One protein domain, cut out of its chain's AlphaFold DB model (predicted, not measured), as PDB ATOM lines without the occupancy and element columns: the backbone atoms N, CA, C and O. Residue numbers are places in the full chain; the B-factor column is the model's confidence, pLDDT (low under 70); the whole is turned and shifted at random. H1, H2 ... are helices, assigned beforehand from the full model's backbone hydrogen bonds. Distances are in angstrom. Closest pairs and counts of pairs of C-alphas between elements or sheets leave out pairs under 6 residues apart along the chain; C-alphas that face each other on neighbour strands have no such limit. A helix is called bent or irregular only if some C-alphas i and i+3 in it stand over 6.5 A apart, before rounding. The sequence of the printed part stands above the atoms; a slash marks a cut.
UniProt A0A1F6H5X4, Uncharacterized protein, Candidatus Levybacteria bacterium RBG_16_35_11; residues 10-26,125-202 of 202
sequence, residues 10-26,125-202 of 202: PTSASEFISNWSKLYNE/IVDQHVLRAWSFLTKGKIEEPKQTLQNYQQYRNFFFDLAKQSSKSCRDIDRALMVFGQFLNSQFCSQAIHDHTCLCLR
ATOM      1  N   PRO A  10     -74.785 -26.489 114.261       84.31
ATOM      2  CA  PRO A  10     -73.971 -27.292 113.360       84.31
ATOM      3  C   PRO A  10     -73.248 -26.410 112.335       84.31
ATOM      4  O   PRO A  10     -73.808 -25.451 111.802       84.31
ATOM      5  N   THR A  11     -71.996 -26.745 112.039       90.94
ATOM      6  CA  THR A  11     -71.163 -26.005 111.085       90.94
ATOM      7  C   THR A  11     -70.296 -26.967 110.286       90.94
ATOM      8  O   THR A  11     -70.059 -28.105 110.699       90.94
ATOM      9  N   SER A  12     -69.825 -26.521 109.125       94.75
ATOM     10  CA  SER A  12     -68.901 -27.303 108.306       94.75
ATOM     11  C   SER A  12     -67.487 -27.336 108.905       94.75
ATOM     12  O   SER A  12     -67.084 -26.446 109.653       94.75
ATOM     13  N   ALA A  13     -66.678 -28.323 108.507       95.94
ATOM     14  CA  ALA A  13     -65.261 -28.384 108.877       95.94
ATOM     15  C   ALA A  13     -64.492 -27.103 108.495       95.94
ATOM     16  O   ALA A  13     -63.673 -26.605 109.266       95.94
ATOM     17  N   SER A  14     -64.771 -26.548 107.310       97.06
ATOM     18  CA  SER A  14     -64.115 -25.334 106.810       97.06
ATOM     19  C   SER A  14     -64.435 -24.103 107.660       97.06
ATOM     20  O   SER A  14     -63.532 -23.326 107.985       97.06
ATOM     21  N   GLU A  15     -65.697 -23.935 108.060       95.50
ATOM     22  CA  GLU A  15     -66.128 -22.858 108.956       95.50
ATOM     23  C   GLU A  15     -65.558 -23.035 110.364       95.50
ATOM     24  O   GLU A  15     -64.998 -22.082 110.902       95.50
ATOM     25  N   PHE A  16     -65.608 -24.255 110.919       95.38
ATOM     26  CA  PHE A  16     -64.990 -24.580 112.207       95.38
ATOM     27  C   PHE A  16     -63.526 -24.132 112.234       95.38
ATOM     28  O   PHE A  16     -63.132 -23.345 113.096       95.38
ATOM     29  N   ILE A  17     -62.730 -24.564 111.250       97.50
ATOM     30  CA  ILE A  17     -61.311 -24.200 111.179       97.50
ATOM     31  C   ILE A  17     -61.145 -22.692 111.020       97.50
ATOM     32  O   ILE A  17     -60.366 -22.089 111.749       97.50
ATOM     33  N   SER A  18     -61.897 -22.071 110.109       95.75
ATOM     34  CA  SER A  18     -61.777 -20.635 109.833       95.75
ATOM     35  C   SER A  18     -62.110 -19.761 111.035       95.75
ATOM     36  O   SER A  18     -61.565 -18.667 111.152       95.75
ATOM     37  N   ASN A  19     -63.026 -20.192 111.899       93.50
ATOM     38  CA  ASN A  19     -63.437 -19.408 113.057       93.50
ATOM     39  C   ASN A  19     -62.464 -19.592 114.220       93.50
ATOM     40  O   ASN A  19     -62.035 -18.607 114.817       93.50
ATOM     41  N   TRP A  20     -62.061 -20.831 114.504       94.62
ATOM     42  CA  TRP A  20     -61.145 -21.112 115.607       94.62
ATOM     43  C   TRP A  20     -59.704 -20.686 115.314       94.62
ATOM     44  O   TRP A  20     -59.029 -20.201 116.219       94.62
ATOM     45  N   SER A  21     -59.227 -20.790 114.066       95.44
ATOM     46  CA  SER A  21     -57.851 -20.402 113.727       95.44
ATOM     47  C   SER A  21     -57.605 -18.895 113.857       95.44
ATOM     48  O   SER A  21     -56.514 -18.497 114.253       95.44
ATOM     49  N   LYS A  22     -58.617 -18.051 113.606       93.38
ATOM     50  CA  LYS A  22     -58.537 -16.581 113.765       93.38
ATOM     51  C   LYS A  22     -58.307 -16.132 115.205       93.38
ATOM     52  O   LYS A  22     -57.850 -15.019 115.435       93.38
ATOM     53  N   LEU A  23     -58.677 -16.974 116.164       92.56
ATOM     54  CA  LEU A  23     -58.527 -16.706 117.591       92.56
ATOM     55  C   LEU A  23     -57.163 -17.162 118.119       92.56
ATOM     56  O   LEU A  23     -56.874 -16.992 119.303       92.56
ATOM     57  N   TYR A  24     -56.333 -17.755 117.260       92.56
ATOM     58  CA  TYR A  24     -54.984 -18.145 117.622       92.56
ATOM     59  C   TYR A  24     -54.140 -16.900 117.865       92.56
ATOM     60  O   TYR A  24     -53.945 -16.076 116.974       92.56
ATOM     61  N   ASN A  25     -53.642 -16.773 119.091       87.88
ATOM     62  CA  ASN A  25     -52.706 -15.725 119.449       87.88
ATOM     63  C   ASN A  25     -51.286 -16.265 119.281       87.88
ATOM     64  O   ASN A  25     -50.869 -17.152 120.033       87.88
ATOM     65  N   GLU A  26     -50.567 -15.745 118.288       78.69
ATOM     66  CA  GLU A  26     -49.159 -16.072 118.100       78.69
ATOM     67  C   GLU A  26     -48.378 -15.644 119.353       78.69
ATOM     68  O   GLU A  26     -48.533 -14.539 119.874       78.69
ATOM     69  N   ILE A 125     -48.371 -31.635 113.695       95.50
ATOM     70  CA  ILE A 125     -48.068 -31.181 115.055       95.50
ATOM     71  C   ILE A 125     -49.146 -31.710 116.001       95.50
ATOM     72  O   ILE A 125     -50.303 -31.924 115.633       95.50
ATOM     73  N   VAL A 126     -48.734 -31.970 117.237       94.94
ATOM     74  CA  VAL A 126     -49.641 -32.367 118.300       94.94
ATOM     75  C   VAL A 126     -49.193 -31.761 119.621       94.94
ATOM     76  O   VAL A 126     -47.999 -31.607 119.891       94.94
ATOM     77  N   ASP A 127     -50.159 -31.457 120.475       92.38
ATOM     78  CA  ASP A 127     -49.962 -31.264 121.901       92.38
ATOM     79  C   ASP A 127     -51.200 -31.712 122.689       92.38
ATOM     80  O   ASP A 127     -52.115 -32.321 122.138       92.38
ATOM     81  N   GLN A 128     -51.216 -31.450 123.996       92.88
ATOM     82  CA  GLN A 128     -52.334 -31.838 124.855       92.88
ATOM     83  C   GLN A 128     -53.673 -31.202 124.435       92.88
ATOM     84  O   GLN A 128     -54.704 -31.861 124.495       92.88
ATOM     85  N   HIS A 129     -53.674 -29.946 123.981       94.38
ATOM     86  CA  HIS A 129     -54.893 -29.233 123.601       94.38
ATOM     87  C   HIS A 129     -55.421 -29.767 122.274       94.38
ATOM     88  O   HIS A 129     -56.607 -30.070 122.166       94.38
ATOM     89  N   VAL A 130     -54.532 -29.982 121.306       96.44
ATOM     90  CA  VAL A 130     -54.870 -30.613 120.027       96.44
ATOM     91  C   VAL A 130     -55.448 -32.017 120.241       96.44
ATOM     92  O   VAL A 130     -56.473 -32.369 119.657       96.44
ATOM     93  N   LEU A 131     -54.851 -32.811 121.136       95.06
ATOM     94  CA  LEU A 131     -55.367 -34.137 121.482       95.06
ATOM     95  C   LEU A 131     -56.725 -34.081 122.189       95.06
ATOM     96  O   LEU A 131     -57.585 -34.917 121.913       95.06
ATOM     97  N   ARG A 132     -56.945 -33.101 123.069       95.06
ATOM     98  CA  ARG A 132     -58.248 -32.870 123.705       95.06
ATOM     99  C   ARG A 132     -59.317 -32.516 122.674       95.06
ATOM    100  O   ARG A 132     -60.398 -33.096 122.707       95.06
ATOM    101  N   ALA A 133     -59.004 -31.616 121.741       96.44
ATOM    102  CA  ALA A 133     -59.890 -31.253 120.637       96.44
ATOM    103  C   ALA A 133     -60.254 -32.476 119.790       96.44
ATOM    104  O   ALA A 133     -61.432 -32.738 119.561       96.44
ATOM    105  N   TRP A 134     -59.260 -33.272 119.393       96.25
ATOM    106  CA  TRP A 134     -59.480 -34.525 118.672       96.25
ATOM    107  C   TRP A 134     -60.375 -35.501 119.448       96.25
ATOM    108  O   TRP A 134     -61.333 -36.034 118.885       96.25
ATOM    109  N   SER A 135     -60.109 -35.716 120.740       94.56
ATOM    110  CA  SER A 135     -60.911 -36.617 121.578       94.56
ATOM    111  C   SER A 135     -62.369 -36.161 121.660       94.56
ATOM    112  O   SER A 135     -63.288 -36.963 121.488       94.56
ATOM    113  N   PHE A 136     -62.597 -34.859 121.833       94.00
ATOM    114  CA  PHE A 136     -63.939 -34.291 121.867       94.00
ATOM    115  C   PHE A 136     -64.657 -34.420 120.521       94.00
ATOM    116  O   PHE A 136     -65.788 -34.893 120.480       94.00
ATOM    117  N   LEU A 137     -64.004 -34.070 119.412       93.50
ATOM    118  CA  LEU A 137     -64.618 -34.109 118.080       93.50
ATOM    119  C   LEU A 137     -64.925 -35.534 117.600       93.50
ATOM    120  O   LEU A 137     -65.821 -35.720 116.784       93.50
ATOM    121  N   THR A 138     -64.210 -36.542 118.106       93.31
ATOM    122  CA  THR A 138     -64.409 -37.946 117.708       93.31
ATOM    123  C   THR A 138     -65.276 -38.750 118.674       93.31
ATOM    124  O   THR A 138     -65.913 -39.712 118.254       93.31
ATOM    125  N   LYS A 139     -65.314 -38.386 119.962       91.38
ATOM    126  CA  LYS A 139     -65.998 -39.166 121.013       91.38
ATOM    127  C   LYS A 139     -67.028 -38.372 121.816       91.38
ATOM    128  O   LYS A 139     -67.708 -38.958 122.653       91.38
ATOM    129  N   GLY A 140     -67.100 -37.054 121.634       86.81
ATOM    130  CA  GLY A 140     -67.969 -36.161 122.404       86.81
ATOM    131  C   GLY A 140     -67.552 -35.970 123.866       86.81
ATOM    132  O   GLY A 140     -68.368 -35.535 124.674       86.81
ATOM    133  N   LYS A 141     -66.314 -36.322 124.243       80.94
ATOM    134  CA  LYS A 141     -65.832 -36.265 125.634       80.94
ATOM    135  C   LYS A 141     -64.711 -35.251 125.806       80.94
ATOM    136  O   LYS A 141     -63.732 -35.278 125.065       80.94
ATOM    137  N   ILE A 142     -64.827 -34.408 126.832       86.25
ATOM    138  CA  ILE A 142     -63.703 -33.604 127.319       86.25
ATOM    139  C   ILE A 142     -62.878 -34.484 128.246       86.25
ATOM    140  O   ILE A 142     -63.135 -34.582 129.442       86.25
ATOM    141  N   GLU A 143     -61.898 -35.158 127.667       85.31
ATOM    142  CA  GLU A 143     -60.929 -35.964 128.399       85.31
ATOM    143  C   GLU A 143     -59.528 -35.713 127.848       85.31
ATOM    144  O   GLU A 143     -59.364 -35.370 126.675       85.31
ATOM    145  N   GLU A 144     -58.515 -35.922 128.688       88.19
ATOM    146  CA  GLU A 144     -57.132 -36.034 128.231       88.19
ATOM    147  C   GLU A 144     -56.923 -37.444 127.676       88.19
ATOM    148  O   GLU A 144     -56.843 -38.401 128.457       88.19
ATOM    149  N   PRO A 145     -56.844 -37.635 126.347       88.50
ATOM    150  CA  PRO A 145     -56.601 -38.963 125.822       88.50
ATOM    151  C   PRO A 145     -55.201 -39.429 126.227       88.50
ATOM    152  O   PRO A 145     -54.249 -38.650 126.342       88.50
ATOM    153  N   LYS A 146     -55.049 -40.746 126.392       91.50
ATOM    154  CA  LYS A 146     -53.736 -41.342 126.656       91.50
ATOM    155  C   LYS A 146     -52.757 -40.959 125.544       91.50
ATOM    156  O   LYS A 146     -53.048 -41.100 124.360       91.50
ATOM    157  N   GLN A 147     -51.570 -40.520 125.929       92.19
ATOM    158  CA  GLN A 147     -50.533 -40.067 125.008       92.19
ATOM    159  C   GLN A 147     -49.708 -41.249 124.468       92.19
ATOM    160  O   GLN A 147     -48.550 -41.437 124.834       92.19
ATOM    161  N   THR A 148     -50.331 -42.073 123.620       94.19
ATOM    162  CA  THR A 148     -49.731 -43.271 123.000       94.19
ATOM    163  C   THR A 148     -49.512 -43.086 121.501       94.19
ATOM    164  O   THR A 148     -50.176 -42.269 120.863       94.19
ATOM    165  N   LEU A 149     -48.586 -43.862 120.921       94.38
ATOM    166  CA  LEU A 149     -48.309 -43.814 119.480       94.38
ATOM    167  C   LEU A 149     -49.533 -44.211 118.654       94.38
ATOM    168  O   LEU A 149     -49.825 -43.575 117.648       94.38
ATOM    169  N   GLN A 150     -50.302 -45.182 119.141       95.12
ATOM    170  CA  GLN A 150     -51.570 -45.581 118.541       95.12
ATOM    171  C   GLN A 150     -52.576 -44.420 118.483       95.12
ATOM    172  O   GLN A 150     -53.163 -44.167 117.435       95.12
ATOM    173  N   ASN A 151     -52.751 -43.673 119.579       95.06
ATOM    174  CA  ASN A 151     -53.653 -42.519 119.584       95.06
ATOM    175  C   ASN A 151     -53.145 -41.406 118.664       95.06
ATOM    176  O   ASN A 151     -53.941 -40.760 117.993       95.06
ATOM    177  N   TYR A 152     -51.826 -41.212 118.580       96.75
ATOM    178  CA  TYR A 152     -51.251 -40.281 117.613       96.75
ATOM    179  C   TYR A 152     -51.525 -40.700 116.158       96.75
ATOM    180  O   TYR A 152     -51.872 -39.850 115.346       96.75
ATOM    181  N   GLN A 153     -51.440 -41.990 115.823       96.44
ATOM    182  CA  GLN A 153     -51.785 -42.493 114.486       96.44
ATOM    183  C   GLN A 153     -53.268 -42.264 114.151       96.44
ATOM    184  O   GLN A 153     -53.592 -41.836 113.047       96.44
ATOM    185  N   GLN A 154     -54.171 -42.479 115.111       97.31
ATOM    186  CA  GLN A 154     -55.595 -42.173 114.928       97.31
ATOM    187  C   GLN A 154     -55.842 -40.670 114.744       97.31
ATOM    188  O   GLN A 154     -56.602 -40.277 113.860       97.31
ATOM    189  N   TYR A 155     -55.172 -39.833 115.540       97.62
ATOM    190  CA  TYR A 155     -55.193 -38.381 115.375       97.62
ATOM    191  C   TYR A 155     -54.673 -37.959 113.995       97.62
ATOM    192  O   TYR A 155     -55.299 -37.132 113.342       97.62
ATOM    193  N   ARG A 156     -53.571 -38.549 113.521       97.88
ATOM    194  CA  ARG A 156     -52.997 -38.276 112.197       97.88
ATOM    195  C   ARG A 156     -54.015 -38.531 111.084       97.88
ATOM    196  O   ARG A 156     -54.183 -37.673 110.224       97.88
ATOM    197  N   ASN A 157     -54.723 -39.659 111.129       98.12
ATOM    198  CA  ASN A 157     -55.771 -39.970 110.151       98.12
ATOM    199  C   ASN A 157     -56.904 -38.937 110.202       98.12
ATOM    200  O   ASN A 157     -57.241 -38.342 109.182       98.12
ATOM    201  N   PHE A 158     -57.412 -38.647 111.405       98.12
ATOM    202  CA  PHE A 158     -58.421 -37.607 111.616       98.12
ATOM    203  C   PHE A 158     -57.981 -36.245 111.060       98.12
ATOM    204  O   PHE A 158     -58.769 -35.553 110.421       98.12
ATOM    205  N   PHE A 159     -56.726 -35.857 111.286       98.50
ATOM    206  CA  PHE A 159     -56.187 -34.576 110.848       98.50
ATOM    207  C   PHE A 159     -56.209 -34.446 109.322       98.50
ATOM    208  O   PHE A 159     -56.644 -33.420 108.799       98.50
ATOM    209  N   PHE A 160     -55.780 -35.480 108.594       98.12
ATOM    210  CA  PHE A 160     -55.781 -35.447 107.130       98.12
ATOM    211  C   PHE A 160     -57.181 -35.590 106.527       98.12
ATOM    212  O   PHE A 160     -57.468 -34.946 105.516       98.12
ATOM    213  N   ASP A 161     -58.082 -36.335 107.170       98.12
ATOM    214  CA  ASP A 161     -59.499 -36.340 106.795       98.12
ATOM    215  C   ASP A 161     -60.106 -34.940 106.946       98.12
ATOM    216  O   ASP A 161     -60.801 -34.452 106.051       98.12
ATOM    217  N   LEU A 162     -59.787 -34.254 108.044       97.44
ATOM    218  CA  LEU A 162     -60.224 -32.888 108.301       97.44
ATOM    219  C   LEU A 162     -59.614 -31.895 107.294       97.44
ATOM    220  O   LEU A 162     -60.316 -31.002 106.810       97.44
ATOM    221  N   ALA A 163     -58.345 -32.070 106.916       97.62
ATOM    222  CA  ALA A 163     -57.696 -31.276 105.872       97.62
ATOM    223  C   ALA A 163     -58.393 -31.435 104.518       97.62
ATOM    224  O   ALA A 163     -58.721 -30.443 103.865       97.62
ATOM    225  N   LYS A 164     -58.720 -32.674 104.140       97.38
ATOM    226  CA  LYS A 164     -59.456 -32.980 102.910       97.38
ATOM    227  C   LYS A 164     -60.852 -32.354 102.902       97.38
ATOM    228  O   LYS A 164     -61.245 -31.757 101.906       97.38
ATOM    229  N   GLN A 165     -61.597 -32.471 104.000       97.12
ATOM    230  CA  GLN A 165     -62.965 -31.944 104.102       97.12
ATOM    231  C   GLN A 165     -63.020 -30.415 104.092       97.12
ATOM    232  O   GLN A 165     -63.963 -29.824 103.573       97.12
ATOM    233  N   SER A 166     -62.027 -29.768 104.693       97.00
ATOM    234  CA  SER A 166     -62.016 -28.316 104.865       97.00
ATOM    235  C   SER A 166     -61.324 -27.562 103.736       97.00
ATOM    236  O   SER A 166     -61.597 -26.376 103.554       97.00
ATOM    237  N   SER A 167     -60.428 -28.229 102.997       95.69
ATOM    238  CA  SER A 167     -59.505 -27.593 102.047       95.69
ATOM    239  C   SER A 167     -58.678 -26.461 102.683       95.69
ATOM    240  O   SER A 167     -58.320 -25.491 102.016       95.69
ATOM    241  N   LYS A 168     -58.411 -26.550 103.995       96.62
ATOM    242  CA  LYS A 168     -57.599 -25.584 104.751       96.62
ATOM    243  C   LYS A 168     -56.154 -26.047 104.855       96.62
ATOM    244  O   LYS A 168     -55.854 -27.230 104.712       96.62
ATOM    245  N   SER A 169     -55.255 -25.100 105.123       95.12
ATOM    246  CA  SER A 169     -53.849 -25.420 105.347       95.12
ATOM    247  C   SER A 169     -53.676 -26.245 106.627       95.12
ATOM    248  O   SER A 169     -54.421 -26.072 107.595       95.12
ATOM    249  N   CYS A 170     -52.653 -27.105 106.677       94.69
ATOM    250  CA  CYS A 170     -52.325 -27.861 107.890       94.69
ATOM    251  C   CYS A 170     -52.113 -26.935 109.098       94.69
ATOM    252  O   CYS A 170     -52.498 -27.270 110.217       94.69
ATOM    253  N   ARG A 171     -51.538 -25.745 108.880       93.06
ATOM    254  CA  ARG A 171     -51.305 -24.788 109.961       93.06
ATOM    255  C   ARG A 171     -52.607 -24.203 110.502       93.06
ATOM    256  O   ARG A 171     -52.747 -24.122 111.718       93.06
ATOM    257  N   ASP A 172     -53.567 -23.862 109.641       95.94
ATOM    258  CA  ASP A 172     -54.885 -23.387 110.085       95.94
ATOM    259  C   ASP A 172     -55.622 -24.445 110.902       95.94
ATOM    260  O   ASP A 172     -56.254 -24.117 111.905       95.94
ATOM    261  N   ILE A 173     -55.508 -25.714 110.506       97.69
ATOM    262  CA  ILE A 173     -56.100 -26.839 111.234       97.69
ATOM    263  C   ILE A 173     -55.459 -26.971 112.616       97.69
ATOM    264  O   ILE A 173     -56.182 -27.036 113.606       97.69
ATOM    265  N   ASP A 174     -54.125 -26.961 112.704       96.44
ATOM    266  CA  ASP A 174     -53.424 -27.030 113.991       96.44
ATOM    267  C   ASP A 174     -53.817 -25.863 114.908       96.44
ATOM    268  O   ASP A 174     -54.193 -26.086 116.057       96.44
ATOM    269  N   ARG A 175     -53.845 -24.627 114.384       95.88
ATOM    270  CA  ARG A 175     -54.297 -23.434 115.121       95.88
ATOM    271  C   ARG A 175     -55.725 -23.599 115.635       95.88
ATOM    272  O   ARG A 175     -55.984 -23.362 116.813       95.88
ATOM    273  N   ALA A 176     -56.644 -24.034 114.776       97.25
ATOM    274  CA  ALA A 176     -58.037 -24.238 115.147       97.25
ATOM    275  C   ALA A 176     -58.193 -25.300 116.244       97.25
ATOM    276  O   ALA A 176     -58.856 -25.048 117.251       97.25
ATOM    277  N   LEU A 177     -57.552 -26.463 116.088       97.56
ATOM    278  CA  LEU A 177     -57.593 -27.542 117.078       97.56
ATOM    279  C   LEU A 177     -56.940 -27.124 118.399       97.56
ATOM    280  O   LEU A 177     -57.456 -27.453 119.465       97.56
ATOM    281  N   MET A 178     -55.848 -26.364 118.340       95.81
ATOM    282  CA  MET A 178     -55.172 -25.821 119.513       95.81
ATOM    283  C   MET A 178     -56.100 -24.903 120.313       95.81
ATOM    284  O   MET A 178     -56.334 -25.147 121.500       95.81
ATOM    285  N   VAL A 179     -56.668 -23.872 119.675       95.62
ATOM    286  CA  VAL A 179     -57.543 -22.905 120.360       95.62
ATOM    287  C   VAL A 179     -58.814 -23.581 120.857       95.62
ATOM    288  O   VAL A 179     -59.214 -23.372 122.003       95.62
ATOM    289  N   PHE A 180     -59.427 -24.438 120.041       95.31
ATOM    290  CA  PHE A 180     -60.610 -25.181 120.462       95.31
ATOM    291  C   PHE A 180     -60.307 -26.071 121.673       95.31
ATOM    292  O   PHE A 180     -61.036 -26.062 122.663       95.31
ATOM    293  N   GLY A 181     -59.176 -26.776 121.658       95.25
ATOM    294  CA  GLY A 181     -58.712 -27.581 122.780       95.25
ATOM    295  C   GLY A 181     -58.450 -26.768 124.049       95.25
ATOM    296  O   GLY A 181     -58.747 -27.231 125.153       95.25
ATOM    297  N   GLN A 182     -57.910 -25.554 123.934       93.88
ATOM    298  CA  GLN A 182     -57.775 -24.625 125.063       93.88
ATOM    299  C   GLN A 182     -59.141 -24.216 125.612       93.88
ATOM    300  O   GLN A 182     -59.356 -24.284 126.823       93.88
ATOM    301  N   PHE A 183     -60.069 -23.863 124.726       93.00
ATOM    302  CA  PHE A 183     -61.427 -23.492 125.088       93.00
ATOM    303  C   PHE A 183     -62.168 -24.625 125.814       93.00
ATOM    304  O   PHE A 183     -62.789 -24.368 126.846       93.00
ATOM    305  N   LEU A 184     -62.027 -25.879 125.373       91.62
ATOM    306  CA  LEU A 184     -62.617 -27.043 126.051       91.62
ATOM    307  C   LEU A 184     -62.137 -27.215 127.502       91.62
ATOM    308  O   LEU A 184     -62.832 -27.816 128.308       91.62
ATOM    309  N   ASN A 185     -60.966 -26.680 127.848       90.62
ATOM    310  CA  ASN A 185     -60.416 -26.708 129.208       90.62
ATOM    311  C   ASN A 185     -60.660 -25.404 129.985       90.62
ATOM    312  O   ASN A 185     -60.104 -25.202 131.064       90.62
ATOM    313  N   SER A 186     -61.456 -24.492 129.434       87.38
ATOM    314  CA  SER A 186     -61.856 -23.263 130.110       87.38
ATOM    315  C   SER A 186     -63.106 -23.482 130.965       87.38
ATOM    316  O   SER A 186     -63.940 -24.339 130.672       87.38
ATOM    317  N   GLN A 187     -63.278 -22.651 131.995       74.62
ATOM    318  CA  GLN A 187     -64.463 -22.682 132.864       74.62
ATOM    319  C   GLN A 187     -65.773 -22.417 132.100       74.62
ATOM    320  O   GLN A 187     -66.820 -22.934 132.484       74.62
ATOM    321  N   PHE A 188     -65.709 -21.667 130.993       72.31
ATOM    322  CA  PHE A 188     -66.860 -21.387 130.130       72.31
ATOM    323  C   PHE A 188     -67.434 -22.658 129.499       72.31
ATOM    324  O   PHE A 188     -68.649 -22.807 129.386       72.31
ATOM    325  N   CYS A 189     -66.570 -23.602 129.122       74.69
ATOM    326  CA  CYS A 189     -66.995 -24.867 128.537       74.69
ATOM    327  C   CYS A 189     -67.681 -25.770 129.574       74.69
ATOM    328  O   CYS A 189     -68.735 -26.344 129.299       74.69
ATOM    329  N   SER A 190     -67.137 -25.830 130.794       64.88
ATOM    330  CA  SER A 190     -67.727 -26.598 131.901       64.88
ATOM    331  C   SER A 190     -69.153 -26.154 132.245       64.88
ATOM    332  O   SER A 190     -69.954 -26.974 132.679       64.88
ATOM    333  N   GLN A 191     -69.480 -24.875 132.033       57.72
ATOM    334  CA  GLN A 191     -70.833 -24.339 132.218       57.72
ATOM    335  C   GLN A 191     -71.743 -24.616 131.012       57.72
ATOM    336  O   GLN A 191     -72.905 -24.949 131.205       57.72
ATOM    337  N   ALA A 192     -71.224 -24.542 129.782       59.72
ATOM    338  CA  ALA A 192     -72.014 -24.741 128.562       59.72
ATOM    339  C   ALA A 192     -72.412 -26.208 128.297       59.72
ATOM    340  O   ALA A 192     -73.441 -26.469 127.682       59.72
ATOM    341  N   ILE A 193     -71.616 -27.185 128.747       58.12
ATOM    342  CA  ILE A 193     -71.864 -28.615 128.472       58.12
ATOM    343  C   ILE A 193     -72.945 -29.232 129.358       58.12
ATOM    344  O   ILE A 193     -73.490 -30.276 128.996       58.12
ATOM    345  N   HIS A 194     -73.331 -28.567 130.449       50.84
ATOM    346  CA  HIS A 194     -74.503 -28.983 131.219       50.84
ATOM    347  C   HIS A 194     -75.809 -28.954 130.397       50.84
ATOM    348  O   HIS A 194     -76.734 -29.676 130.758       50.84
ATOM    349  N   ASP A 195     -75.832 -28.249 129.255       48.59
ATOM    350  CA  ASP A 195     -77.024 -28.064 128.411       48.59
ATOM    351  C   ASP A 195     -76.934 -28.700 126.996       48.59
ATOM    352  O   ASP A 195     -77.812 -28.495 126.166       48.59
ATOM    353  N   HIS A 196     -75.932 -29.556 126.743       44.16
ATOM    354  CA  HIS A 196     -75.711 -30.367 125.525       44.16
ATOM    355  C   HIS A 196     -75.355 -29.662 124.181       44.16
ATOM    356  O   HIS A 196     -76.055 -28.802 123.655       44.16
ATOM    357  N   THR A 197     -74.346 -30.263 123.521       46.00
ATOM    358  CA  THR A 197     -73.904 -30.191 122.097       46.00
ATOM    359  C   THR A 197     -72.853 -29.137 121.684       46.00
ATOM    360  O   THR A 197     -72.701 -28.097 122.305       46.00
ATOM    361  N   CYS A 198     -72.047 -29.502 120.671       49.84
ATOM    362  CA  CYS A 198     -70.754 -28.930 120.251       49.84
ATOM    363  C   CYS A 198     -70.694 -27.407 120.026       49.84
ATOM    364  O   CYS A 198     -71.591 -26.797 119.455       49.84
ATOM    365  N   LEU A 199     -69.543 -26.826 120.390       50.03
ATOM    366  CA  LEU A 199     -69.285 -25.385 120.476       50.03
ATOM    367  C   LEU A 199     -68.550 -24.858 119.230       50.03
ATOM    368  O   LEU A 199     -67.444 -25.312 118.934       50.03
ATOM    369  N   CYS A 200     -69.118 -23.866 118.535       44.81
ATOM    370  CA  CYS A 200     -68.445 -23.111 117.470       44.81
ATOM    371  C   CYS A 200     -68.660 -21.599 117.647       44.81
ATOM    372  O   CYS A 200     -69.774 -21.137 117.889       44.81
ATOM    373  N   LEU A 201     -67.585 -20.815 117.535       39.59
ATOM    374  CA  LEU A 201     -67.638 -19.349 117.612       39.59
ATOM    375  C   LEU A 201     -68.005 -18.760 116.239       39.59
ATOM    376  O   LEU A 201     -67.519 -19.259 115.223       39.59
ATOM    377  N   ARG A 202     -68.863 -17.734 116.210       41.25
ATOM    378  CA  ARG A 202     -69.195 -16.916 115.028       41.25
ATOM    379  C   ARG A 202     -68.749 -15.476 115.247       41.25
ATOM    380  O   ARG A 202     -68.860 -15.000 116.401       41.25
TER     381      ARG A 202
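What this domain is: This is residues 10 to 26 and 125 to 202 of the 202 residues of an uncharacterized protein of Candidatus Levybacteria bacterium RBG_16_35_11 (UniProt A0A1F6H5X4). What shape do the helices make? The longest helix, H3, stands across the beginning of H4, while H1 and H2 cross H4 on two different sides, so that H4 is the core of a small crossed cluster. Beyond the far end of H4 the short H5 reaches outward, and the tail after it, residues 196 to 202, folds back toward H1. How large and regular is it? The printed part has 95 residues with five named helices, H1 to H5 in chain order, and no named strand; its class is all helix. It is compact, with a radius of gyration of the C-alphas of 12.5 A, and rounded, spanning 31 by 29 by 26 A.

Where its parts are: Where is the longest helix? H3 is residues 149 to 166, 25.3 A from first to last C-alpha, and C-alpha 149 is at (-48.309, -43.814, 119.480). Which helices are printed before it? H1 is residues 13 to 21, 11.9 A long, with C-alpha 13 at (-65.261, -28.384, 108.877), and H2 is residues 128 to 139, 16.0 A long. Which follow? H4 is residues 170 to 184, 20.9 A long. H5 is residues 187 to 195, 14.4 A long, and ends with C-alpha 195 at (-77.024, -28.064, 128.411); it is neither bent nor irregular, but only just: C-alphas 192 and 195 are 6.0 A apart.

How they stand to each other: What does H3 touch? With residues 159 to 163 it touches residues 170 to 173 of H4, closest at the C-alphas of Ala 163 and Cys 170, 6.7 A, at a steep tilt of 68 degrees, only just short of perpendicular, opposite ways. With residues 162 to 166 it touches H1, closest at the C-alphas of Ser 14 and Ser 166, 4.1 A. It only just touches H2, with 3 pairs of C-alphas within 8 A, closest at Trp 134 and Tyr 155, 6.6 A. What else touches H4? H2 does, about perpendicular at 84 degrees, with the closest C-alphas, His 129 and Gly 181, 4.2 A apart. H1 does too, only just about perpendicular at 72 degrees, with the closest C-alphas, Ser 21 and Ala 176, 4.1 A apart. Where does H5 stand? It is close to H4 but not clearly touching, closest at the C-alphas of Phe 183 and Cys 189, 6.7 A, and apart from H1, H2 and H3. Are the backbones in range? Every O i to N i+4 pair is within hydrogen-bond range in H1, H2, H3 and H4, and 3 of 5 in H5.

The domain as a whole: Is anything missing? Residues 27 to 124 are not printed, and C-alphas 26 and 125 are 15.5 A apart across the cut. Are any links long? Of the links that are printed whole, H3 to H4 and H4 to H5 are tight and H2 to H3 is short. Where is confidence low? Residues 190 to 202 of the model are under 70; the mean pLDDT of the printed part is 87.4.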